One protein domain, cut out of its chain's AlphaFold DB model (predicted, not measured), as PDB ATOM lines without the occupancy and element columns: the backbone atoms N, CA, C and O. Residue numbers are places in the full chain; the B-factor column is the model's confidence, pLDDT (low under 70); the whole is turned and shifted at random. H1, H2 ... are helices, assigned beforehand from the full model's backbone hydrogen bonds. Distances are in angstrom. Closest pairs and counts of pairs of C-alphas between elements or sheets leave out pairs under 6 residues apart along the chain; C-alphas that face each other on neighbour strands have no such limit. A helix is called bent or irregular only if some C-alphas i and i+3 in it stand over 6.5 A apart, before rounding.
ATOM      1  N   ILE A 101     498.560 438.341 436.750       82.62
ATOM      2  CA  ILE A 101     498.993 439.690 436.341       82.62
ATOM      3  C   ILE A 101     500.403 439.642 435.750       82.62
ATOM      4  O   ILE A 101     500.660 440.249 434.714       82.62
ATOM      5  N   ARG A 102     501.293 438.817 436.314       78.81
ATOM      6  CA  ARG A 102     502.633 438.605 435.749       78.81
ATOM      7  C   ARG A 102     502.593 437.851 434.417       78.81
ATOM      8  O   ARG A 102     503.383 438.148 433.525       78.81
ATOM      9  N   ALA A 103     501.669 436.902 434.254       81.38
ATOM     10  CA  ALA A 103     501.454 436.212 432.982       81.38
ATOM     11  C   ALA A 103     500.862 437.146 431.912       81.38
ATOM     12  O   ALA A 103     501.310 437.114 430.768       81.38
ATOM     13  N   ILE A 104     499.927 438.023 432.286       86.06
ATOM     14  CA  ILE A 104     499.351 439.050 431.409       86.06
ATOM     15  C   ILE A 104     500.426 440.058 431.011       86.06
ATOM     16  O   ILE A 104     500.551 440.365 429.834       86.06
ATOM     17  N   GLN A 105     501.260 440.518 431.942       82.69
ATOM     18  CA  GLN A 105     502.342 441.456 431.644       82.69
ATOM     19  C   GLN A 105     503.432 440.814 430.768       82.69
ATOM     20  O   GLN A 105     503.936 441.440 429.833       82.69
ATOM     21  N   ALA A 106     503.738 439.529 430.974       79.75
ATOM     22  CA  ALA A 106     504.599 438.757 430.076       79.75
ATOM     23  C   ALA A 106     503.965 438.563 428.684       79.75
ATOM     24  O   ALA A 106     504.653 438.616 427.665       79.75
ATOM     25  N   PHE A 107     502.646 438.375 428.613       82.62
ATOM     26  CA  PHE A 107     501.921 438.286 427.350       82.62
ATOM     27  C   PHE A 107     501.881 439.637 426.631       82.62
ATOM     28  O   PHE A 107     502.138 439.683 425.434       82.62
ATOM     29  N   GLN A 108     501.661 440.741 427.346       82.88
ATOM     30  CA  GLN A 108     501.649 442.097 426.797       82.88
ATOM     31  C   GLN A 108     503.017 442.521 426.277       82.88
ATOM     32  O   GLN A 108     503.107 443.065 425.184       82.88
ATOM     33  N   THR A 109     504.095 442.238 427.005       81.06
ATOM     34  CA  THR A 109     505.458 442.534 426.536       81.06
ATOM     35  C   THR A 109     505.822 441.686 425.316       81.06
ATOM     36  O   THR A 109     506.391 442.199 424.349       81.06
ATOM     37  N   LYS A 110     505.403 440.414 425.286       80.19
ATOM     38  CA  LYS A 110     505.577 439.526 424.129       80.19
ATOM     39  C   LYS A 110     504.744 439.974 422.925       80.19
ATOM     40  O   LYS A 110     505.272 440.006 421.819       80.19
ATOM     41  N   LEU A 111     503.478 440.350 423.113       77.88
ATOM     42  CA  LEU A 111     502.621 440.875 422.046       77.88
ATOM     43  C   LEU A 111     503.105 442.239 421.574       77.88
ATOM     44  O   LEU A 111     503.198 442.441 420.376       77.88
ATOM     45  N   GLY A 112     503.486 443.138 422.476       81.44
ATOM     46  CA  GLY A 112     504.027 444.454 422.148       81.44
ATOM     47  C   GLY A 112     505.301 444.359 421.311       81.44
ATOM     48  O   GLY A 112     505.426 445.050 420.301       81.44
ATOM     49  N   ALA A 113     506.207 443.437 421.651       78.69
ATOM     50  CA  ALA A 113     507.393 443.161 420.842       78.69
ATOM     51  C   ALA A 113     507.029 442.610 419.451       78.69
ATOM     52  O   ALA A 113     507.565 443.073 418.444       78.69
ATOM     53  N   ARG A 114     506.074 441.671 419.368       76.12
ATOM     54  CA  ARG A 114     505.605 441.113 418.085       76.12
ATOM     55  C   ARG A 114     504.859 442.146 417.245       76.12
ATOM     56  O   ARG A 114     505.089 442.202 416.049       76.12
ATOM     57  N   ILE A 115     504.034 442.993 417.852       77.75
ATOM     58  CA  ILE A 115     503.313 444.089 417.200       77.75
ATOM     59  C   ILE A 115     504.299 445.138 416.696       77.75
ATOM     60  O   ILE A 115     504.128 445.619 415.588       77.75
ATOM     61  N   LYS A 116     505.358 445.471 417.443       75.62
ATOM     62  CA  LYS A 116     506.396 446.412 416.989       75.62
ATOM     63  C   LYS A 116     507.176 445.870 415.787       75.62
ATOM     64  O   LYS A 116     507.454 446.631 414.861       75.62
ATOM     65  N   GLU A 117     507.470 444.571 415.778       71.06
ATOM     66  CA  GLU A 117     508.114 443.879 414.654       71.06
ATOM     67  C   GLU A 117     507.177 443.758 413.439       71.06
ATOM     68  O   GLU A 117     507.555 444.065 412.305       71.06
ATOM     69  N   LEU A 118     505.907 443.408 413.671       62.53
ATOM     70  CA  LEU A 118     504.880 443.388 412.631       62.53
ATOM     71  C   LEU A 118     504.644 444.793 412.072       62.53
ATOM     72  O   LEU A 118     504.586 444.940 410.861       62.53
ATOM     73  N   ARG A 119     504.590 445.836 412.904       70.69
ATOM     74  CA  ARG A 119     504.380 447.237 412.500       70.69
ATOM     75  C   ARG A 119     505.514 447.794 411.645       70.69
ATOM     76  O   ARG A 119     505.305 448.795 410.980       70.69
ATOM     77  N   LYS A 120     506.699 447.185 411.614       70.12
ATOM     78  CA  LYS A 120     507.738 447.567 410.641       70.12
ATOM     79  C   LYS A 120     507.475 446.993 409.246       70.12
ATOM     80  O   LYS A 120     507.789 447.630 408.251       70.12
ATOM     81  N   ASN A 121     506.850 445.820 409.174       67.31
ATOM     82  CA  ASN A 121     506.640 445.066 407.935       67.31
ATOM     83  C   ASN A 121     505.200 445.170 407.389       67.31
ATOM     84  O   ASN A 121     504.944 444.883 406.222       67.31
ATOM     85  N   LEU A 122     504.253 445.573 408.235       74.50
ATOM     86  CA  LEU A 122     502.837 445.772 407.950       74.50
ATOM     87  C   LEU A 122     502.545 447.039 407.139       74.50
ATOM     88  O   LEU A 122     501.818 446.898 406.162       74.50
ATOM     89  N   PRO A 123     503.079 448.241 407.447       76.31
ATOM     90  CA  PRO A 123     502.746 449.449 406.698       76.31
ATOM     91  C   PRO A 123     503.159 449.315 405.239       76.31
ATOM     92  O   PRO A 123     502.413 449.741 404.373       76.31
ATOM     93  N   MET A 124     504.268 448.627 404.950       71.38
ATOM     94  CA  MET A 124     504.659 448.331 403.575       71.38
ATOM     95  C   MET A 124     503.615 447.444 402.874       71.38
ATOM     96  O   MET A 124     503.162 447.768 401.782       71.38
ATOM     97  N   LYS A 125     503.170 446.354 403.516       80.06
ATOM     98  CA  LYS A 125     502.137 445.453 402.968       80.06
ATOM     99  C   LYS A 125     500.779 446.141 402.800       80.06
ATOM    100  O   LYS A 125     500.118 445.931 401.789       80.06
ATOM    101  N   VAL A 126     500.379 446.962 403.773       81.75
ATOM    102  CA  VAL A 126     499.132 447.741 403.739       81.75
ATOM    103  C   VAL A 126     499.207 448.837 402.688       81.75
ATOM    104  O   VAL A 126     498.228 449.045 401.992       81.75
ATOM    105  N   PHE A 127     500.359 449.481 402.504       81.50
ATOM    106  CA  PHE A 127     500.570 450.450 401.434       81.50
ATOM    107  C   PHE A 127     500.386 449.803 400.056       81.50
ATOM    108  O   PHE A 127     499.603 450.302 399.256       81.50
ATOM    109  N   PHE A 128     501.009 448.646 399.797       79.69
ATOM    110  CA  PHE A 128     500.798 447.915 398.539       79.69
ATOM    111  C   PHE A 128     499.343 447.475 398.337       79.69
ATOM    112  O   PHE A 128     498.832 447.526 397.222       79.69
ATOM    113  N   PHE A 129     498.662 447.083 399.410       84.25
ATOM    114  CA  PHE A 129     497.236 446.782 399.378       84.25
ATOM    115  C   PHE A 129     496.380 448.024 399.057       84.25
ATOM    116  O   PHE A 129     495.505 447.948 398.199       84.25
ATOM    117  N   LEU A 130     496.672 449.177 399.672       84.50
ATOM    118  CA  LEU A 130     495.975 450.449 399.439       84.50
ATOM    119  C   LEU A 130     496.178 450.962 398.013       84.50
ATOM    120  O   LEU A 130     495.230 451.412 397.383       84.50
ATOM    121  N   VAL A 131     497.400 450.849 397.488       86.56
ATOM    122  CA  VAL A 131     497.713 451.184 396.093       86.56
ATOM    123  C   VAL A 131     496.930 450.282 395.131       86.56
ATOM    124  O   VAL A 131     496.448 450.757 394.108       86.56
ATOM    125  N   GLY A 132     496.750 448.997 395.460       85.62
ATOM    126  CA  GLY A 132     495.911 448.077 394.680       85.62
ATOM    127  C   GLY A 132     494.432 448.452 394.708       85.62
ATOM    128  O   GLY A 132     493.786 448.466 393.664       85.62
ATOM    129  N   PHE A 133     493.923 448.818 395.883       85.12
ATOM    130  CA  PHE A 133     492.557 449.306 396.066       85.12
ATOM    131  C   PHE A 133     492.299 450.605 395.287       85.12
ATOM    132  O   PHE A 133     491.347 450.679 394.517       85.12
ATOM    133  N   TYR A 134     493.188 451.593 395.410       87.75
ATOM    134  CA  TYR A 134     493.106 452.855 394.673       87.75
ATOM    135  C   TYR A 134     493.136 452.636 393.156       87.75
ATOM    136  O   TYR A 134     492.345 453.229 392.427       87.75
ATOM    137  N   CYS A 135     494.001 451.733 392.683       83.69
ATOM    138  CA  CYS A 135     494.079 451.381 391.270       83.69
ATOM    139  C   CYS A 135     492.776 450.740 390.767       83.69
ATOM    140  O   CYS A 135     492.322 451.085 389.687       83.69
ATOM    141  N   ALA A 136     492.136 449.866 391.551       85.81
ATOM    142  CA  ALA A 136     490.841 449.285 391.187       85.81
ATOM    143  C   ALA A 136     489.736 450.343 391.060       85.81
ATOM    144  O   ALA A 136     488.964 450.306 390.106       85.81
ATOM    145  N   THR A 137     489.688 451.306 391.982       83.56
ATOM    146  CA  THR A 137     488.721 452.410 391.925       83.56
ATOM    147  C   THR A 137     488.988 453.330 390.736       83.56
ATOM    148  O   THR A 137     488.062 453.675 390.010       83.56
ATOM    149  N   ALA A 138     490.251 453.680 390.483       83.75
ATOM    150  CA  ALA A 138     490.629 454.462 389.311       83.75
ATOM    151  C   ALA A 138     490.300 453.708 388.013       83.75
ATOM    152  O   ALA A 138     489.745 454.286 387.084       83.75
ATOM    153  N   PHE A 139     490.560 452.399 387.972       80.88
ATOM    154  CA  PHE A 139     490.224 451.558 386.831       80.88
ATOM    155  C   PHE A 139     488.722 451.597 386.573       80.88
ATOM    156  O   PHE A 139     488.348 451.956 385.467       80.88
ATOM    157  N   ALA A 140     487.877 451.370 387.586       80.19
ATOM    158  CA  ALA A 140     486.417 451.462 387.469       80.19
ATOM    159  C   ALA A 140     485.945 452.801 386.869       80.19
ATOM    160  O   ALA A 140     485.040 452.818 386.037       80.19
ATOM    161  N   THR A 141     486.602 453.916 387.206       80.56
ATOM    162  CA  THR A 141     486.290 455.227 386.609       80.56
ATOM    163  C   THR A 141     486.766 455.374 385.162       80.56
ATOM    164  O   THR A 141     486.043 455.939 384.346       80.56
ATOM    165  N   VAL A 142     487.935 454.820 384.818       76.81
ATOM    166  CA  VAL A 142     488.471 454.824 383.445       76.81
ATOM    167  C   VAL A 142     487.633 453.920 382.533       76.81
ATOM    168  O   VAL A 142     487.355 454.301 381.402       76.81
ATOM    169  N   ILE A 143     487.155 452.778 383.047       78.38
ATOM    170  CA  ILE A 143     486.166 451.915 382.379       78.38
ATOM    171  C   ILE A 143     484.853 452.675 382.158       78.38
ATOM    172  O   ILE A 143     484.227 452.559 381.107       78.38
ATOM    173  N   GLY A 144     484.404 453.383 383.198       68.56
ATOM    174  CA  GLY A 144     483.029 453.852 383.321       68.56
ATOM    175  C   GLY A 144     482.727 455.204 382.678       68.56
ATOM    176  O   GLY A 144     481.553 455.476 382.445       68.56
ATOM    177  N   GLN A 145     483.728 456.054 382.409       66.56
ATOM    178  CA  GLN A 145     483.493 457.423 381.918       66.56
ATOM    179  C   GLN A 145     483.775 457.642 380.426       66.56
ATOM    180  O   GLN A 145     483.001 458.343 379.780       66.56
ATOM    181  N   THR A 146     484.819 457.034 379.857       62.72
ATOM    182  CA  THR A 146     485.184 457.229 378.443       62.72
ATOM    183  C   THR A 146     485.821 455.943 377.924       62.72
ATOM    184  O   THR A 146     486.973 455.648 378.224       62.72
ATOM    185  N   GLY A 147     485.049 455.146 377.182       62.28
ATOM    186  CA  GLY A 147     485.391 453.789 376.728       62.28
ATOM    187  C   GLY A 147     486.471 453.686 375.644       62.28
ATOM    188  O   GLY A 147     486.445 452.743 374.856       62.28
ATOM    189  N   ASP A 148     487.427 454.611 375.607       76.19
ATOM    190  CA  ASP A 148     488.568 454.570 374.694       76.19
ATOM    191  C   ASP A 148     489.700 453.752 375.323       76.19
ATOM    192  O   ASP A 148     490.777 454.238 375.649       76.19
ATOM    193  N   TRP A 149     489.451 452.460 375.514       82.25
ATOM    194  CA  TRP A 149     490.406 451.485 376.062       82.25
ATOM    195  C   TRP A 149     491.725 451.392 375.294       82.25
ATOM    196  O   TRP A 149     492.715 450.866 375.808       82.25
ATOM    197  N   ASP A 150     491.727 451.907 374.069       86.25
ATOM    198  CA  ASP A 150     492.867 451.928 373.171       86.25
ATOM    199  C   ASP A 150     494.009 452.808 373.702       86.25
ATOM    200  O   ASP A 150     495.158 452.370 373.710       86.25
ATOM    201  N   ILE A 151     493.715 453.987 374.276       86.62
ATOM    202  CA  ILE A 151     494.766 454.874 374.811       86.62
ATOM    203  C   ILE A 151     495.463 454.257 376.032       86.62
ATOM    204  O   ILE A 151     496.686 454.341 376.171       86.62
ATOM    205  N   LEU A 152     494.700 453.570 376.894       86.25
ATOM    206  CA  LEU A 152     495.236 452.855 378.053       86.25
ATOM    207  C   LEU A 152     496.062 451.637 377.616       86.25
ATOM    208  O   LEU A 152     497.123 451.371 378.184       86.25
ATOM    209  N   SER A 153     495.590 450.920 376.593       85.56
ATOM    210  CA  SER A 153     496.293 449.785 375.993       85.56
ATOM    211  C   SER A 153     497.632 450.212 375.382       85.56
ATOM    212  O   SER A 153     498.662 449.606 375.680       85.56
ATOM    213  N   ALA A 154     497.649 451.305 374.610       92.69
ATOM    214  CA  ALA A 154     498.862 451.868 374.025       92.69
ATOM    215  C   ALA A 154     499.863 452.314 375.104       92.69
ATOM    216  O   ALA A 154     501.039 451.951 375.042       92.69
ATOM    217  N   ALA A 155     499.402 453.026 376.139       89.88
ATOM    218  CA  ALA A 155     500.250 453.449 377.253       89.88
ATOM    219  C   ALA A 155     500.856 452.254 378.014       89.88
ATOM    220  O   ALA A 155     502.053 452.241 378.309       89.88
ATOM    221  N   LEU A 156     500.057 451.218 378.293       87.81
ATOM    222  CA  LEU A 156     500.530 449.996 378.946       87.81
ATOM    223  C   LEU A 156     501.552 449.249 378.077       87.81
ATOM    224  O   LEU A 156     502.569 448.785 378.593       87.81
ATOM    225  N   ALA A 157     501.306 449.150 376.769       92.75
ATOM    226  CA  ALA A 157     502.216 448.506 375.830       92.75
ATOM    227  C   ALA A 157     503.573 449.224 375.769       92.75
ATOM    228  O   ALA A 157     504.605 448.555 375.827       92.75
ATOM    229  N   VAL A 158     503.581 450.563 375.733       94.25
ATOM    230  CA  VAL A 158     504.811 451.376 375.764       94.25
ATOM    231  C   VAL A 158     505.587 451.138 377.058       94.25
ATOM    232  O   VAL A 158     506.777 450.842 376.999       94.25
ATOM    233  N   VAL A 159     504.918 451.153 378.216       93.19
ATOM    234  CA  VAL A 159     505.558 450.873 379.515       93.19
ATOM    235  C   VAL A 159     506.146 449.462 379.572       93.19
ATOM    236  O   VAL A 159     507.227 449.271 380.127       93.19
ATOM    237  N   VAL A 160     505.467 448.456 379.014       89.44
ATOM    238  CA  VAL A 160     505.968 447.073 378.994       89.44
ATOM    239  C   VAL A 160     507.157 446.930 378.046       89.44
ATOM    240  O   VAL A 160     508.156 446.323 378.427       89.44
ATOM    241  N   VAL A 161     507.089 447.507 376.843       90.31
ATOM    242  CA  VAL A 161     508.195 447.501 375.872       90.31
ATOM    243  C   VAL A 161     509.414 448.233 376.422       90.31
ATOM    244  O   VAL A 161     510.520 447.694 376.377       90.31
ATOM    245  N   GLU A 162     509.225 449.419 376.994       91.75
ATOM    246  CA  GLU A 162     510.304 450.202 377.590       91.75
ATOM    247  C   GLU A 162     510.830 449.544 378.867       91.75
ATOM    248  O   GLU A 162     512.037 449.487 379.089       91.75
ATOM    249  N   GLY A 163     509.951 448.944 379.669       83.56
ATOM    250  CA  GLY A 163     510.319 448.177 380.854       83.56
ATOM    251  C   GLY A 163     511.171 446.955 380.515       83.56
ATOM    252  O   GLY A 163     512.206 446.744 381.146       83.56
ATOM    253  N   ILE A 164     510.784 446.169 379.505       81.25
ATOM    254  CA  ILE A 164     511.566 445.024 379.012       81.25
ATOM    255  C   ILE A 164     512.873 445.508 378.372       81.25
ATOM    256  O   ILE A 164     513.922 444.921 378.632       81.25
ATOM    257  N   GLY A 165     512.842 446.594 377.596       83.00
ATOM    258  CA  GLY A 165     514.024 447.184 376.964       83.00
ATOM    259  C   GLY A 165     515.052 447.683 377.982       83.00
ATOM    260  O   GLY A 165     516.225 447.313 377.921       83.00
ATOM    261  N   ALA A 166     514.611 448.444 378.984       81.75
ATOM    262  CA  ALA A 166     515.450 448.920 380.079       81.75
ATOM    263  C   ALA A 166     515.927 447.773 380.988       81.75
ATOM    264  O   ALA A 166     517.045 447.822 381.507       81.75
ATOM    265  N   LEU A 167     515.112 446.727 381.173       77.38
ATOM    266  CA  LEU A 167     515.485 445.522 381.918       77.38
ATOM    267  C   LEU A 167     516.567 444.715 381.194       77.38
ATOM    268  O   LEU A 167     517.502 444.247 381.837       77.38
ATOM    269  N   MET A 168     516.454 444.571 379.874       76.94
ATOM    270  CA  MET A 168     517.427 443.863 379.045       76.94
ATOM    271  C   MET A 168     518.777 444.594 379.013       76.94
ATOM    272  O   MET A 168     519.821 443.947 379.043       76.94
ATOM    273  N   TYR A 169     518.767 445.932 379.012       70.06
ATOM    274  CA  TYR A 169     519.989 446.744 379.019       70.06
ATOM    275  C   TYR A 169     520.623 446.901 380.408       70.06
ATOM    276  O   TYR A 169     521.841 447.049 380.523       70.06
ATOM    277  N   LYS A 170     519.835 446.803 381.489       64.00
ATOM    278  CA  LYS A 170     520.351 446.596 382.851       64.00
ATOM    279  C   LYS A 170     520.841 445.156 382.991       64.00
ATOM    280  O   LYS A 170     520.262 444.346 383.710       64.00
ATOM    281  N   GLY A 171     521.928 444.851 382.288       55.41
ATOM    282  CA  GLY A 171     522.602 443.564 382.280       55.41
ATOM    283  C   GLY A 171     523.142 443.191 383.654       55.41
ATOM    284  O   GLY A 171     524.320 443.369 383.924       55.41
ATOM    285  N   SER A 172     522.275 442.682 384.525       46.09
ATOM    286  CA  SER A 172     522.555 441.570 385.422       46.09
ATOM    287  C   SER A 172     521.268 441.195 386.171       46.09
ATOM    288  O   SER A 172     520.507 442.032 386.661       46.09
ATOM    289  N   PHE A 173     521.094 439.896 386.370       55.44
ATOM    290  CA  PHE A 173     520.016 439.231 387.094       55.44
ATOM    291  C   PHE A 173     519.856 439.487 388.630       55.44
ATOM    292  O   PHE A 173     519.009 438.814 389.221       55.44
ATOM    293  N   PRO A 174     520.514 440.433 389.352       57.12
ATOM    294  CA  PRO A 174     520.116 440.907 390.688       57.12
ATOM    295  C   PRO A 174     518.653 441.314 390.851       57.12
ATOM    296  O   PRO A 174     518.132 441.246 391.970       57.12
ATOM    297  N   LEU A 175     517.963 441.712 389.775       58.62
ATOM    298  CA  LEU A 175     516.541 442.022 389.879       58.62
ATOM    299  C   LEU A 175     515.703 440.773 390.170       58.62
ATOM    300  O   LEU A 175     514.673 440.930 390.799       58.62
ATOM    301  N   LEU A 176     516.121 439.550 389.816       60.19
ATOM    302  CA  LEU A 176     515.328 438.332 390.066       60.19
ATOM    303  C   LEU A 176     515.114 438.059 391.563       60.19
ATOM    304  O   LEU A 176     514.015 437.699 391.989       60.19
ATOM    305  N   ASN A 177     516.135 438.307 392.389       63.84
ATOM    306  CA  ASN A 177     516.008 438.200 393.846       63.84
ATOM    307  C   ASN A 177     515.072 439.280 394.408       63.84
ATOM    308  O   ASN A 177     514.257 439.001 395.289       63.84
ATOM    309  N   LYS A 178     515.125 440.499 393.850       66.62
ATOM    310  CA  LYS A 178     514.167 441.567 394.164       66.62
ATOM    311  C   LYS A 178     512.763 441.212 393.653       66.62
ATOM    312  O   LYS A 178     511.803 441.432 394.376       66.62
ATOM    313  N   ILE A 179     512.639 440.587 392.482       69.50
ATOM    314  CA  ILE A 179     511.386 440.134 391.869       69.50
ATOM    315  C   ILE A 179     510.722 439.096 392.760       69.50
ATOM    316  O   ILE A 179     509.523 439.184 392.957       69.50
ATOM    317  N   ARG A 180     511.461 438.187 393.406       70.31
ATOM    318  CA  ARG A 180     510.876 437.273 394.404       70.31
ATOM    319  C   ARG A 180     510.205 438.018 395.566       70.31
ATOM    320  O   ARG A 180     509.144 437.601 396.025       70.31
ATOM    321  N   SER A 181     510.784 439.138 396.003       68.69
ATOM    322  CA  SER A 181     510.168 440.035 396.992       68.69
ATOM    323  C   SER A 181     509.065 440.919 396.398       68.69
ATOM    324  O   SER A 181     508.140 441.291 397.110       68.69
ATOM    325  N   LEU A 182     509.133 441.271 395.112       70.88
ATOM    326  CA  LEU A 182     508.061 441.991 394.428       70.88
ATOM    327  C   LEU A 182     506.872 441.073 394.165       70.88
ATOM    328  O   LEU A 182     505.756 441.539 394.268       70.88
ATOM    329  N   ILE A 183     507.073 439.776 393.927       76.00
ATOM    330  CA  ILE A 183     506.019 438.770 393.752       76.00
ATOM    331  C   ILE A 183     505.184 438.654 395.031       76.00
ATOM    332  O   ILE A 183     503.957 438.602 394.963       76.00
ATOM    333  N   THR A 184     505.816 438.666 396.211       73.62
ATOM    334  CA  THR A 184     505.075 438.673 397.480       73.62
ATOM    335  C   THR A 184     504.331 439.989 397.702       73.62
ATOM    336  O   THR A 184     503.190 439.950 398.154       73.62
ATOM    337  N   MET A 185     504.905 441.139 397.326       71.69
ATOM    338  CA  MET A 185     504.200 442.434 397.355       71.69
ATOM    339  C   MET A 185     503.063 442.515 396.323       71.69
ATOM    340  O   MET A 185     501.993 443.034 396.625       71.69
ATOM    341  N   PHE A 186     503.251 441.930 395.143       76.81
ATOM    342  CA  PHE A 186     502.274 441.856 394.060       76.81
ATOM    343  C   PHE A 186     501.082 440.979 394.450       76.81
ATOM    344  O   PHE A 186     499.957 441.258 394.054       76.81
ATOM    345  N   ASN A 187     501.297 439.962 395.290       81.56
ATOM    346  CA  ASN A 187     500.209 439.176 395.866       81.56
ATOM    347  C   ASN A 187     499.293 440.037 396.763       81.56
ATOM    348  O   ASN A 187     498.071 439.968 396.651       81.56
ATOM    349  N   TYR A 188     499.869 440.914 397.598       81.62
ATOM    350  CA  TYR A 188     499.089 441.869 398.400       81.62
ATOM    351  C   TYR A 188     498.422 442.948 397.540       81.62
ATOM    352  O   TYR A 188     497.268 443.295 397.783       81.62
ATOM    353  N   TRP A 189     499.116 443.437 396.511       83.38
ATOM    354  CA  TRP A 189     498.562 444.378 395.538       83.38
ATOM    355  C   TRP A 189     497.348 443.789 394.805       83.38
ATOM    356  O   TRP A 189     496.299 444.424 394.736       83.38
ATOM    357  N   LYS A 190     497.443 442.531 394.354       85.50
ATOM    358  CA  LYS A 190     496.345 441.791 393.717       85.50
ATOM    359  C   LYS A 190     495.155 441.594 394.657       85.50
ATOM    360  O   LYS A 190     494.015 441.722 394.221       85.50
ATOM    361  N   ALA A 191     495.403 441.306 395.937       89.12
ATOM    362  CA  ALA A 191     494.342 441.227 396.940       89.12
ATOM    363  C   ALA A 191     493.627 442.580 397.125       89.12
ATOM    364  O   ALA A 191     492.402 442.610 397.197       89.12
ATOM    365  N   GLY A 192     494.374 443.692 397.131       86.75
ATOM    366  CA  GLY A 192     493.811 445.047 397.158       86.75
ATOM    367  C   GLY A 192     492.983 445.373 395.913       86.75
ATOM    368  O   GLY A 192     491.884 445.906 396.034       86.75
ATOM    369  N   LEU A 193     493.460 444.971 394.731       87.62
ATOM    370  CA  LEU A 193     492.748 445.148 393.462       87.62
ATOM    371  C   LEU A 193     491.438 444.345 393.434       87.62
ATOM    372  O   LEU A 193     490.389 444.876 393.079       87.62
ATOM    373  N   SER A 194     491.472 443.086 393.886       86.50
ATOM    374  CA  SER A 194     490.276 442.242 394.003       86.50
ATOM    375  C   SER A 194     489.265 442.800 395.004       86.50
ATOM    376  O   SER A 194     488.067 442.720 394.748       86.50
ATOM    377  N   LEU A 195     489.722 443.345 396.137       88.06
ATOM    378  CA  LEU A 195     488.829 443.965 397.113       88.06
ATOM    379  C   LEU A 195     488.218 445.261 396.571       88.06
ATOM    380  O   LEU A 195     487.031 445.489 396.769       88.06
ATOM    381  N   GLY A 196     489.004 446.097 395.886       87.69
ATOM    382  CA  GLY A 196     488.518 447.354 395.316       87.69
ATOM    383  C   GLY A 196     487.441 447.144 394.256       87.69
ATOM    384  O   GLY A 196     486.395 447.777 394.340       87.69
ATOM    385  N   LEU A 197     487.636 446.191 393.337       84.69
ATOM    386  CA  LEU A 197     486.619 445.841 392.335       84.69
ATOM    387  C   LEU A 197     485.379 445.186 392.956       84.69
ATOM    388  O   LEU A 197     484.266 445.391 392.482       84.69
ATOM    389  N   PHE A 198     485.550 444.400 394.021       86.38
ATOM    390  CA  PHE A 198     484.423 443.808 394.741       86.38
ATOM    391  C   PHE A 198     483.598 444.856 395.499       86.38
ATOM    392  O   PHE A 198     482.374 444.792 395.525       86.38
ATOM    393  N   LEU A 199     484.256 445.833 396.124       85.00
ATOM    394  CA  LEU A 199     483.564 446.938 396.782       85.00
ATOM    395  C   LEU A 199     482.862 447.842 395.773       85.00
ATOM    396  O   LEU A 199     481.771 448.321 396.063       85.00
ATOM    397  N   ASP A 200     483.461 448.047 394.603       84.56
ATOM    398  CA  ASP A 200     482.837 448.785 393.509       84.56
ATOM    399  C   ASP A 200     481.568 448.075 393.005       84.56
ATOM    400  O   ASP A 200     480.500 448.683 392.943       84.56
ATOM    401  N   SER A 201     481.619 446.756 392.792       82.75
ATOM    402  CA  SER A 201     480.428 445.984 392.412       82.75
ATOM    403  C   SER A 201     479.372 445.908 393.521       82.75
ATOM    404  O   SER A 201     478.180 445.996 393.229       82.75
ATOM    405  N   PHE A 202     479.773 445.828 394.796       83.81
ATOM    406  CA  PHE A 202     478.843 445.936 395.926       83.81
ATOM    407  C   PHE A 202     478.206 447.325 396.002       83.81
ATOM    408  O   PHE A 202     477.010 447.441 396.256       83.81
ATOM    409  N   LYS A 203     478.978 448.388 395.755       82.31
ATOM    410  CA  LYS A 203     478.463 449.757 395.729       82.31
ATOM    411  C   LYS A 203     477.409 449.913 394.639       82.31
ATOM    412  O   LYS A 203     476.357 450.483 394.920       82.31
ATOM    413  N   LEU A 204     477.656 449.384 393.442       78.25
ATOM    414  CA  LEU A 204     476.668 449.367 392.362       78.25
ATOM    415  C   LEU A 204     475.423 448.571 392.764       78.25
ATOM    416  O   LEU A 204     474.322 449.103 392.690       78.25
ATOM    417  N   MET A 205     475.595 447.368 393.318       83.94
ATOM    418  CA  MET A 205     474.485 446.542 393.804       83.94
ATOM    419  C   MET A 205     473.626 447.260 394.856       83.94
ATOM    420  O   MET A 205     472.401 447.261 394.764       83.94
ATOM    421  N   VAL A 206     474.248 447.874 395.865       85.31
ATOM    422  CA  VAL A 206     473.533 448.599 396.925       85.31
ATOM    423  C   VAL A 206     472.863 449.850 396.373       85.31
ATOM    424  O   VAL A 206     471.737 450.145 396.759       85.31
ATOM    425  N   THR A 207     473.519 450.566 395.458       84.81
ATOM    426  CA  THR A 207     472.944 451.755 394.812       84.81
ATOM    427  C   THR A 207     471.723 451.383 393.977       84.81
ATOM    428  O   THR A 207     470.702 452.059 394.062       84.81
ATOM    429  N   ASP A 208     471.788 450.286 393.226       84.62
ATOM    430  CA  ASP A 208     470.666 449.787 392.433       84.62
ATOM    431  C   ASP A 208     469.528 449.267 393.320       84.62
ATOM    432  O   ASP A 208     468.363 449.533 393.035       84.62
ATOM    433  N   MET A 209     469.841 448.614 394.444       84.44
ATOM    434  CA  MET A 209     468.843 448.205 395.437       84.44
ATOM    435  C   MET A 209     468.148 449.415 396.073       84.44
ATOM    436  O   MET A 209     466.923 449.447 396.142       84.44
ATOM    437  N   PHE A 210     468.899 450.431 396.508       84.19
ATOM    438  CA  PHE A 210     468.319 451.669 397.032       84.19
ATOM    439  C   PHE A 210     467.498 452.400 395.973       84.19
ATOM    440  O   PHE A 210     466.433 452.915 396.297       84.19
ATOM    441  N   ARG A 211     467.944 452.411 394.710       80.00
ATOM    442  CA  ARG A 211     467.166 452.956 393.594       80.00
ATOM    443  C   ARG A 211     465.866 452.183 393.393       80.00
ATOM    444  O   ARG A 211     464.840 452.818 393.198       80.00
ATOM    445  N   ALA A 212     465.882 450.855 393.475       81.62
ATOM    446  CA  ALA A 212     464.680 450.031 393.356       81.62
ATOM    447  C   ALA A 212     463.705 450.255 394.525       81.62
ATOM    448  O   ALA A 212     462.511 450.416 394.300       81.62
ATOM    449  N   ILE A 213     464.208 450.341 395.763       80.75
ATOM    450  CA  ILE A 213     463.393 450.645 396.952       80.75
ATOM    451  C   ILE A 213     462.805 452.057 396.855       80.75
ATOM    452  O   ILE A 213     461.616 452.247 397.089       80.75
ATOM    453  N   ALA A 214     463.615 453.044 396.468       77.88
ATOM    454  CA  ALA A 214     463.154 454.410 396.258       77.88
ATOM    455  C   ALA A 214     462.121 454.474 395.126       77.88
ATOM    456  O   ALA A 214     461.070 455.070 395.312       77.88
ATOM    457  N   SER A 215     462.364 453.812 393.991       74.62
ATOM    458  CA  SER A 215     461.411 453.734 392.875       74.62
ATOM    459  C   SER A 215     460.097 453.088 393.300       74.62
ATOM    460  O   SER A 215     459.049 453.592 392.928       74.62
ATOM    461  N   SER A 216     460.136 452.033 394.119       64.19
ATOM    462  CA  SER A 216     458.936 451.405 394.684       64.19
ATOM    463  C   SER A 216     458.176 452.349 395.620       64.19
ATOM    464  O   SER A 216     456.954 452.331 395.636       64.19
ATOM    465  N   HIS A 217     458.881 453.195 396.376       65.88
ATOM    466  CA  HIS A 217     458.273 454.175 397.278       65.88
ATOM    467  C   HIS A 217     457.729 455.406 396.529       65.88
ATOM    468  O   HIS A 217     456.743 456.004 396.952       65.88
ATOM    469  N   TYR A 218     458.343 455.805 395.411       58.16
ATOM    470  CA  TYR A 218     457.822 456.871 394.553       58.16
ATOM    471  C   TYR A 218     456.678 456.390 393.654       58.16
ATOM    472  O   TYR A 218     455.775 457.176 393.413       58.16
ATOM    473  N   GLU A 219     456.650 455.126 393.216       55.78
ATOM    474  CA  GLU A 219     455.483 454.548 392.528       55.78
ATOM    475  C   GLU A 219     454.270 454.422 393.454       55.78
ATOM    476  O   GLU A 219     453.151 454.654 393.019       55.78
ATOM    477  N   GLU A 220     454.463 454.131 394.742       54.88
ATOM    478  CA  GLU A 220     453.354 454.101 395.702       54.88
ATOM    479  C   GLU A 220     452.810 455.520 395.983       54.88
ATOM    480  O   GLU A 220     451.604 455.723 396.086       54.88
ATOM    481  N   VAL A 221     453.679 456.540 396.016       53.47
ATOM    482  CA  VAL A 221     453.285 457.949 396.229       53.47
ATOM    483  C   VAL A 221     452.726 458.607 394.954       53.47
ATOM    484  O   VAL A 221     451.752 459.355 395.031       53.47
ATOM    485  N   PHE A 222     453.294 458.326 393.778       49.25
ATOM    486  CA  PHE A 222     452.839 458.864 392.490       49.25
ATOM    487  C   PHE A 222     451.649 458.071 391.930       49.25
ATOM    488  O   PHE A 222     450.735 458.667 391.376       49.25
ATOM    489  N   GLY A 223     451.573 456.762 392.191       46.72
ATOM    490  CA  GLY A 223     450.398 455.934 391.911       46.72
ATOM    491  C   GLY A 223     449.185 456.327 392.758       46.72
ATOM    492  O   GLY A 223     448.066 456.332 392.251       46.72
ATOM    493  N   LEU A 224     449.379 456.766 394.009       49.56
ATOM    494  CA  LEU A 224     448.315 457.385 394.815       49.56
ATOM    495  C   LEU A 224     447.988 458.830 394.392       49.56
ATOM    496  O   LEU A 224     446.862 459.276 394.608       49.56
ATOM    497  N   SER A 225     448.927 459.558 393.779       47.09
ATOM    498  CA  SER A 225     448.694 460.898 393.212       47.09
ATOM    499  C   SER A 225     447.885 460.836 391.912       47.09
ATOM    500  O   SER A 225     446.919 461.578 391.759       47.09
ATOM    501  N   GLU A 226     448.227 459.916 391.009       48.66
ATOM    502  CA  GLU A 226     447.555 459.737 389.717       48.66
ATOM    503  C   GLU A 226     446.159 459.113 389.896       48.66
ATOM    504  O   GLU A 226     445.193 459.589 389.307       48.66
ATOM    505  N   SER A 227     445.997 458.181 390.849       44.38
ATOM    506  CA  SER A 227     444.671 457.672 391.255       44.38
ATOM    507  C   SER A 227     443.769 458.760 391.857       44.38
ATOM    508  O   SER A 227     442.549 458.710 391.723       44.38
ATOM    509  N   ARG A 228     444.351 459.756 392.541       43.69
ATOM    510  CA  ARG A 228     443.605 460.871 393.147       43.69
ATOM    511  C   ARG A 228     443.248 461.949 392.122       43.69
ATOM    512  O   ARG A 228     442.181 462.545 392.244       43.69
ATOM    513  N   GLN A 229     444.095 462.170 391.113       40.72
ATOM    514  CA  GLN A 229     443.798 463.067 389.994       40.72
ATOM    515  C   GLN A 229     442.752 462.481 389.040       40.72
ATOM    516  O   GLN A 229     441.840 463.205 388.658       40.72
ATOM    517  N   GLU A 230     442.796 461.182 388.734       42.84
ATOM    518  CA  GLU A 230     441.766 460.512 387.921       42.84
ATOM    519  C   GLU A 230     440.389 460.505 388.623       42.84
ATOM    520  O   GLU A 230     439.364 460.734 387.978       42.84
ATOM    521  N   CYS A 231     440.340 460.339 389.955       42.81
ATOM    522  CA  CYS A 231     439.086 460.444 390.716       42.81
ATOM    523  C   CYS A 231     438.503 461.867 390.757       42.81
ATOM    524  O   CYS A 231     437.279 462.010 390.731       42.81
ATOM    525  N   GLU A 232     439.330 462.918 390.813       45.41
ATOM    526  CA  GLU A 232     438.824 464.294 390.703       45.41
ATOM    527  C   GLU A 232     438.408 464.626 389.265       45.41
ATOM    528  O   GLU A 232     437.319 465.156 389.059       45.41
ATOM    529  N   PHE A 233     439.195 464.250 388.253       38.12
ATOM    530  CA  PHE A 233     438.898 464.565 386.850       38.12
ATOM    531  C   PHE A 233     437.635 463.852 386.333       38.12
ATOM    532  O   PHE A 233     436.839 464.445 385.600       38.12
ATOM    533  N   GLY A 234     437.382 462.619 386.789       42.38
ATOM    534  CA  GLY A 234     436.149 461.881 386.495       42.38
ATOM    535  C   GLY A 234     434.880 462.505 387.093       42.38
ATOM    536  O   GLY A 234     433.788 462.282 386.572       42.38
ATOM    537  N   SER A 235     434.996 463.329 388.142       41.97
ATOM    538  CA  SER A 235     433.849 464.024 388.744       41.97
ATOM    539  C   SER A 235     433.485 465.316 387.998       41.97
ATOM    540  O   SER A 235     432.305 465.649 387.892       41.97
ATOM    541  N   TYR A 236     434.465 465.998 387.395       36.38
ATOM    542  CA  TYR A 236     434.231 467.219 386.610       36.38
ATOM    543  C   TYR A 236     433.749 466.951 385.174       36.38
ATOM    544  O   TYR A 236     433.071 467.799 384.597       36.38
ATOM    545  N   MET A 237     434.019 465.767 384.610       38.75
ATOM    546  CA  MET A 237     433.513 465.380 383.282       38.75
ATOM    547  C   MET A 237     432.048 464.912 383.278       38.75
ATOM    548  O   MET A 237     431.409 464.932 382.231       38.75
TER     549      MET A 237
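Overview. This is residues 101 to 237 of the 275 residues of an uncharacterized protein of Acer yangbiense (UniProt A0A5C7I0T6). A flat, open figure of long helices: H1b crosses the early part of the very long helix H3 as an X, and from that crossing H1b, H2 and the beginning of H3 close a loose triangle with an empty middle. Two long arms stick out of this triangle, residues 101 to 123 with H1a at one corner and residues 202 to 237 of H3 along the longest axis. The printed part has 137 residues with three named helices, in the order H1, H2, H3, and no named strand; the class is all helix. The whole is extended, with a radius of gyration of the C-alphas of 27.9 A, and the C-alphas span 91 by 62 by 12 A.

Arrangement. From the first printed residue, H1 runs over residues 101 to 145 and by its hydrogen bonds was assigned as one helix, but it is bent: C-alphas 120 and 123 are 6.6 A apart. Its arms are H1a, residues 101 to 120, and H1b, residues 123 to 145; their lines stand at a steep tilt of 52 degrees. After a tight link of 3 residues comes H2, residues 149 to 169. H1b and H2 are close but not clearly touching, with 1 pair of C-alphas within 8 A, those of Ile 143 and Trp 149, 7.6 A apart. They run opposite ways at a steep tilt of 38 degrees, and their centres are 19.9 A apart. A second tight link, of 4 residues, leads to H3, residues 174 to 237, which has a kink of 36 degrees near residue 181. H2 and H3 are apart, though they follow each other in the chain. H3 comes back to H1b and touches it with residues 185 to 200 alone, with 46 pairs of C-alphas within 8 A. The closest C-alphas of the two are those of Phe 129 and Gly 192, 4.4 A apart. H1b and H3 run the same way at a steep tilt of 45 degrees. H1a is apart from H2 and from H3. In H1a, H1b and H2 every pair of O i and N i+4 is within hydrogen-bond range; in H3 it is 56 of 60.

Along the chain. H1a begins at Ile 101, whose C-alpha is at (498.993, 439.690, 436.341), and measures 28.3 A from its first to its last C-alpha, that of Lys 120. H1b, from Pro 123 to Gln 145, measures 32.4 A. H2, from Trp 149 to Tyr 169, measures 30.1 A, and its first C-alpha is at (490.406, 451.485, 376.062). H3, from Pro 174 to Met 237, is the longest helix, with 64 residues and 90.3 A from first to last C-alpha. It begins with C-alpha 174 at (520.116, 440.907, 390.688) and ends with C-alpha 237 at (433.513, 465.380, 383.282).

Size, cuts and confidence. The outline is flat, and the two C-alphas farthest apart, those of Ser 172 and Met 237, are 92.2 A from each other. The first and last printed C-alphas, those of Ile 101 and Met 237, are 88.1 A apart. The printed part has no cut, and neither link between the helices is long. Residues 101 to 123 of H1 and residues 202 to 237 of H3 stand free. The mean pLDDT of the printed part is 74.0, and 39 residues are under 70, among them residues 144 to 147, 170 to 179 and 216 to 237. The mean pLDDT of H2 is 86, and that of H3 is 68.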